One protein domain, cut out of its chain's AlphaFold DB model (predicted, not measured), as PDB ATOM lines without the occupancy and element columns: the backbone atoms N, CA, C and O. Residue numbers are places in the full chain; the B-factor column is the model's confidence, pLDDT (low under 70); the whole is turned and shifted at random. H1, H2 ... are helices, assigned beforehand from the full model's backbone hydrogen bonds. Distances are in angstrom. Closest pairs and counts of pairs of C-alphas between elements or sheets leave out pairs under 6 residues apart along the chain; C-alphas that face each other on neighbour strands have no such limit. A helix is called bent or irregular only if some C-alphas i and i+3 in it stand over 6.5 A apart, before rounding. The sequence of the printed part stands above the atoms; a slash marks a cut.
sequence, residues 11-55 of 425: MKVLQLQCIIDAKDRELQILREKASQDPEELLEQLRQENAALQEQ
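Overview. This is residues 11 to 55 of the 425 residues of an uncharacterized protein of Tetradesmus obliquus (UniProt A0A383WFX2). Two helices follow each other nearly end to end and make a wide, open V, with H1 as its longer arm, H2 as its shorter arm and a tight link at the corner. Neither helix folds back on the other, and there is no core between them. The printed part has 45 residues with two named helices, H1 then H2, and no named strand; the class is all helix. The whole is extended, with a radius of gyration of the C-alphas of 18.5 A, and the C-alphas span 58 by 21 by 6 A along their three main axes.

Arrangement. H1, residues 11 to 35, comes first, and a tight link of 2 residues, Gln 36 and Asp 37, joins it to H2, residues 38 to 55. H1 and H2 are apart, with no C-alpha of the one within 8 A of the other. The N-to-C direction of H1 has components -0.77 in x, 0.38 in y and -0.50 in z; that of H2 has -0.87 in x, -0.24 in y and 0.43 in z. Residues 11 to 32 of H1 stand free, and so do residues 34 to 40, of which 38 to 40 belong to H2, and residues 42 to 55 of H2. In H1 and H2 every O i to N i+4 pair is within hydrogen-bond range.

Along the chain. H1 has 25 residues and measures 36.2 A from C-alpha 11 at (1.211, -47.432, 57.609) to C-alpha 35 at (-24.340, -32.014, 37.186). H2 has 18 residues and measures 25.9 A from its first to its last C-alpha, ending with C-alpha 55 at (-53.475, -36.323, 48.307). Neither helix is bent.

Size, cuts and confidence. The two C-alphas farthest apart are those of Met 11 and Glu 54, 58.0 A. The printed part has no cut. The mean pLDDT of the printed part is 94.4, and no printed residue is under 70.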
ATOM      1  N   MET A  11       2.594 -47.345  57.126       92.38
ATOM      2  CA  MET A  11       1.211 -47.432  57.609       92.38
ATOM      3  C   MET A  11       0.456 -46.100  57.461       92.38
ATOM      4  O   MET A  11      -0.692 -46.087  57.021       92.38
ATOM      5  N   LYS A  12       1.103 -44.968  57.768       91.50
ATOM      6  CA  LYS A  12       0.508 -43.630  57.603       91.50
ATOM      7  C   LYS A  12       0.239 -43.280  56.142       91.50
ATOM      8  O   LYS A  12      -0.790 -42.680  55.852       91.50
ATOM      9  N   VAL A  13       1.132 -43.662  55.228       95.75
ATOM     10  CA  VAL A  13       0.933 -43.453  53.785       95.75
ATOM     11  C   VAL A  13      -0.270 -44.254  53.290       95.75
ATOM     12  O   VAL A  13      -1.120 -43.694  52.603       95.75
ATOM     13  N   LEU A  14      -0.399 -45.521  53.699       95.75
ATOM     14  CA  LEU A  14      -1.558 -46.344  53.346       95.75
ATOM     15  C   LEU A  14      -2.865 -45.747  53.892       95.75
ATOM     16  O   LEU A  14      -3.854 -45.649  53.172       95.75
ATOM     17  N   GLN A  15      -2.857 -45.290  55.148       93.94
ATOM     18  CA  GLN A  15      -4.019 -44.652  55.763       93.94
ATOM     19  C   GLN A  15      -4.427 -43.368  55.026       93.94
ATOM     20  O   GLN A  15      -5.613 -43.163  54.766       93.94
ATOM     21  N   LEU A  16      -3.463 -42.509  54.678       97.00
ATOM     22  CA  LEU A  16      -3.730 -41.291  53.913       97.00
ATOM     23  C   LEU A  16      -4.291 -41.610  52.525       97.00
ATOM     24  O   LEU A  16      -5.235 -40.944  52.108       97.00
ATOM     25  N   GLN A  17      -3.791 -42.652  51.856       96.50
ATOM     26  CA  GLN A  17      -4.328 -43.088  50.566       96.50
ATOM     27  C   GLN A  17      -5.800 -43.506  50.679       96.50
ATOM     28  O   GLN A  17      -6.626 -43.034  49.906       96.50
ATOM     29  N   CYS A  18      -6.165 -44.299  51.695       94.69
ATOM     30  CA  CYS A  18      -7.563 -44.679  51.915       94.69
ATOM     31  C   CYS A  18      -8.478 -43.468  52.168       94.69
ATOM     32  O   CYS A  18      -9.634 -43.468  51.745       94.69
ATOM     33  N   ILE A  19      -7.979 -42.436  52.858       93.56
ATOM     34  CA  ILE A  19      -8.734 -41.199  53.110       93.56
ATOM     35  C   ILE A  19      -8.919 -40.400  51.815       93.56
ATOM     36  O   ILE A  19     -10.018 -39.900  51.572       93.56
ATOM     37  N   ILE A  20      -7.874 -40.291  50.989       96.12
ATOM     38  CA  ILE A  20      -7.935 -39.614  49.687       96.12
ATOM     39  C   ILE A  20      -8.951 -40.317  48.784       96.12
ATOM     40  O   ILE A  20      -9.883 -39.670  48.313       96.12
ATOM     41  N   ASP A  21      -8.868 -41.643  48.655       94.06
ATOM     42  CA  ASP A  21      -9.787 -42.429  47.823       94.06
ATOM     43  C   ASP A  21     -11.250 -42.289  48.287       94.06
ATOM     44  O   ASP A  21     -12.177 -42.201  47.476       94.06
ATOM     45  N   ALA A  22     -11.482 -42.245  49.604       93.88
ATOM     46  CA  ALA A  22     -12.813 -42.015  50.164       93.88
ATOM     47  C   ALA A  22     -13.340 -40.608  49.837       93.88
ATOM     48  O   ALA A  22     -14.516 -40.451  49.500       93.88
ATOM     49  N   LYS A  23     -12.476 -39.589  49.905       95.12
ATOM     50  CA  LYS A  23     -12.836 -38.202  49.588       95.12
ATOM     51  C   LYS A  23     -13.067 -37.979  48.097       95.12
ATOM     52  O   LYS A  23     -13.991 -37.248  47.747       95.12
ATOM     53  N   ASP A  24     -12.321 -38.653  47.233       97.25
ATOM     54  CA  ASP A  24     -12.531 -38.585  45.787       97.25
ATOM     55  C   ASP A  24     -13.880 -39.188  45.378       97.25
ATOM     56  O   ASP A  24     -14.595 -38.596  44.567       97.25
ATOM     57  N   ARG A  25     -14.303 -40.294  46.007       95.69
ATOM     58  CA  ARG A  25     -15.660 -40.841  45.812       95.69
ATOM     59  C   ARG A  25     -16.750 -39.871  46.269       95.69
ATOM     60  O   ARG A  25     -17.749 -39.707  45.574       95.69
ATOM     61  N   GLU A  26     -16.563 -39.212  47.413       93.44
ATOM     62  CA  GLU A  26     -17.506 -38.202  47.914       93.44
ATOM     63  C   GLU A  26     -17.621 -37.017  46.939       93.44
ATOM     64  O   GLU A  26     -18.728 -36.603  46.590       93.44
ATOM     65  N   LEU A  27     -16.489 -36.516  46.431       95.69
ATOM     66  CA  LEU A  27     -16.462 -35.454  45.424       95.69
ATOM     67  C   LEU A  27     -17.105 -35.879  44.105       95.69
ATOM     68  O   LEU A  27     -17.763 -35.059  43.468       95.69
ATOM     69  N   GLN A  28     -16.948 -37.137  43.694       97.19
ATOM     70  CA  GLN A  28     -17.576 -37.655  42.482       97.19
ATOM     71  C   GLN A  28     -19.103 -37.679  42.605       97.19
ATOM     72  O   GLN A  28     -19.780 -37.175  41.713       97.19
ATOM     73  N   ILE A  29     -19.639 -38.136  43.741       94.12
ATOM     74  CA  ILE A  29     -21.085 -38.099  44.026       94.12
ATOM     75  C   ILE A  29     -21.601 -36.656  44.058       94.12
ATOM     76  O   ILE A  29     -22.681 -36.363  43.549       94.12
ATOM     77  N   LEU A  30     -20.847 -35.731  44.659       90.38
ATOM     78  CA  LEU A  30     -21.236 -34.320  44.697       90.38
ATOM     79  C   LEU A  30     -21.206 -33.673  43.312       90.38
ATOM     80  O   LEU A  30     -22.083 -32.871  43.011       90.38
ATOM     81  N   ARG A  31     -20.236 -34.025  42.461       94.00
ATOM     82  CA  ARG A  31     -20.192 -33.572  41.065       94.00
ATOM     83  C   ARG A  31     -21.344 -34.138  40.254       94.00
ATOM     84  O   ARG A  31     -21.935 -33.383  39.502       94.00
ATOM     85  N   GLU A  32     -21.692 -35.407  40.448       94.88
ATOM     86  CA  GLU A  32     -22.850 -36.030  39.801       94.88
ATOM     87  C   GLU A  32     -24.147 -35.310  40.198       94.88
ATOM     88  O   GLU A  32     -24.903 -34.879  39.332       94.88
ATOM     89  N   LYS A  33     -24.337 -35.036  41.494       87.75
ATOM     90  CA  LYS A  33     -25.469 -34.241  42.000       87.75
ATOM     91  C   LYS A  33     -25.470 -32.793  41.515       87.75
ATOM     92  O   LYS A  33     -26.532 -32.233  41.299       87.75
ATOM     93  N   ALA A  34     -24.303 -32.169  41.372       87.19
ATOM     94  CA  ALA A  34     -24.198 -30.810  40.844       87.19
ATOM     95  C   ALA A  34     -24.377 -30.756  39.319       87.19
ATOM     96  O   ALA A  34     -24.730 -29.708  38.791       87.19
ATOM     97  N   SER A  35     -24.103 -31.865  38.623       92.50
ATOM     98  CA  SER A  35     -24.340 -32.014  37.186       92.50
ATOM     99  C   SER A  35     -25.772 -32.407  36.849       92.50
ATOM    100  O   SER A  35     -26.146 -32.300  35.685       92.50
ATOM    101  N   GLN A  36     -26.563 -32.848  37.836       91.88
ATOM    102  CA  GLN A  36     -28.008 -32.949  37.659       91.88
ATOM    103  C   GLN A  36     -28.530 -31.566  37.293       91.88
ATOM    104  O   GLN A  36     -28.230 -30.575  37.966       91.88
ATOM    105  N   ASP A  37     -29.259 -31.513  36.184       92.94
ATOM    106  CA  ASP A  37     -29.767 -30.268  35.647       92.94
ATOM    107  C   ASP A  37     -30.694 -29.636  36.699       92.94
ATOM    108  O   ASP A  37     -31.632 -30.298  37.164       92.94
ATOM    109  N   PRO A  38     -30.453 -28.386  37.136       90.88
ATOM    110  CA  PRO A  38     -31.356 -27.712  38.062       90.88
ATOM    111  C   PRO A  38     -32.806 -27.686  37.553       90.88
ATOM    112  O   PRO A  38     -33.723 -27.622  38.375       90.88
ATOM    113  N   GLU A  39     -33.031 -27.767  36.235       93.50
ATOM    114  CA  GLU A  39     -34.378 -27.891  35.673       93.50
ATOM    115  C   GLU A  39     -35.044 -29.234  35.993       93.50
ATOM    116  O   GLU A  39     -36.214 -29.242  36.377       93.50
ATOM    117  N   GLU A  40     -34.313 -30.351  35.940       93.81
ATOM    118  CA  GLU A  40     -34.846 -31.679  36.272       93.81
ATOM    119  C   GLU A  40     -35.250 -31.749  37.753       93.81
ATOM    120  O   GLU A  40     -36.314 -32.266  38.104       93.81
ATOM    121  N   LEU A  41     -34.452 -31.129  38.627       90.19
ATOM    122  CA  LEU A  41     -34.742 -31.046  40.058       90.19
ATOM    123  C   LEU A  41     -35.970 -30.159  40.336       90.19
ATOM    124  O   LEU A  41     -36.808 -30.498  41.175       90.19
ATOM    125  N   LEU A  42     -36.127 -29.047  39.608       94.44
ATOM    126  CA  LEU A  42     -37.329 -28.208  39.675       94.44
ATOM    127  C   LEU A  42     -38.575 -28.934  39.160       94.44
ATOM    128  O   LEU A  42     -39.656 -28.766  39.728       94.44
ATOM    129  N   GLU A  43     -38.448 -29.728  38.101       96.31
ATOM    130  CA  GLU A  43     -39.546 -30.517  37.552       96.31
ATOM    131  C   GLU A  43     -39.969 -31.634  38.510       96.31
ATOM    132  O   GLU A  43     -41.159 -31.770  38.801       96.31
ATOM    133  N   GLN A  44     -39.011 -32.342  39.113       94.69
ATOM    134  CA  GLN A  44     -39.277 -33.330  40.159       94.69
ATOM    135  C   GLN A  44     -40.016 -32.700  41.352       94.69
ATOM    136  O   GLN A  44     -41.010 -33.242  41.834       94.69
ATOM    137  N   LEU A  45     -39.590 -31.511  41.784       94.25
ATOM    138  CA  LEU A  45     -40.213 -30.800  42.899       94.25
ATOM    139  C   LEU A  45     -41.618 -30.275  42.543       94.25
ATOM    140  O   LEU A  45     -42.503 -30.222  43.402       94.25
ATOM    141  N   ARG A  46     -41.876 -29.922  41.276       96.56
ATOM    142  CA  ARG A  46     -43.233 -29.610  40.785       96.56
ATOM    143  C   ARG A  46     -44.132 -30.844  40.787       96.56
ATOM    144  O   ARG A  46     -45.278 -30.735  41.219       96.56
ATOM    145  N   GLN A  47     -43.622 -31.996  40.351       97.62
ATOM    146  CA  GLN A  47     -44.364 -33.261  40.366       97.62
ATOM    147  C   GLN A  47     -44.716 -33.690  41.797       97.62
ATOM    148  O   GLN A  47     -45.862 -34.047  42.064       97.62
ATOM    149  N   GLU A  48     -43.775 -33.578  42.738       96.25
ATOM    150  CA  GLU A  48     -44.012 -33.904  44.149       96.25
ATOM    151  C   GLU A  48     -45.075 -32.988  44.777       96.25
ATOM    152  O   GLU A  48     -46.002 -33.463  45.434       96.25
ATOM    153  N   ASN A  49     -45.017 -31.677  44.513       93.56
ATOM    154  CA  ASN A  49     -46.043 -30.744  44.992       93.56
ATOM    155  C   ASN A  49     -47.426 -31.015  44.380       93.56
ATOM    156  O   ASN A  49     -48.434 -30.868  45.074       93.56
ATOM    157  N   ALA A  50     -47.487 -31.419  43.109       98.06
ATOM    158  CA  ALA A  50     -48.739 -31.806  42.467       98.06
ATOM    159  C   ALA A  50     -49.342 -33.061  43.124       98.06
ATOM    160  O   ALA A  50     -50.527 -33.066  43.457       98.06
ATOM    161  N   ALA A  51     -48.520 -34.079  43.402       97.44
ATOM    162  CA  ALA A  51     -48.954 -35.293  44.091       97.44
ATOM    163  C   ALA A  51     -49.458 -35.008  45.518       97.44
ATOM    164  O   ALA A  51     -50.507 -35.512  45.926       97.44
ATOM    165  N   LEU A  52     -48.763 -34.146  46.268       96.19
ATOM    166  CA  LEU A  52     -49.199 -33.728  47.605       96.19
ATOM    167  C   LEU A  52     -50.523 -32.950  47.569       96.19
ATOM    168  O   LEU A  52     -51.380 -33.149  48.435       96.19
ATOM    169  N   GLN A  53     -50.732 -32.088  46.567       96.31
ATOM    170  CA  GLN A  53     -52.020 -31.413  46.380       96.31
ATOM    171  C   GLN A  53     -53.150 -32.397  46.064       96.31
ATOM    172  O   GLN A  53     -54.255 -32.231  46.589       96.31
ATOM    173  N   GLU A  54     -52.892 -33.424  45.256       96.94
ATOM    174  CA  GLU A  54     -53.881 -34.462  44.959       96.94
ATOM    175  C   GLU A  54     -54.242 -35.263  46.219       96.94
ATOM    176  O   GLU A  54     -55.422 -35.460  46.513       96.94
ATOM    177  N   GLN A  55     -53.251 -35.633  47.034       94.94
ATOM    178  CA  GLN A  55     -53.475 -36.323  48.307       94.94
ATOM    179  C   GLN A  55     -54.335 -35.488  49.273       94.94
ATOM    180  O   GLN A  55     -55.231 -36.017  49.939       94.94
TER     181      GLN A  55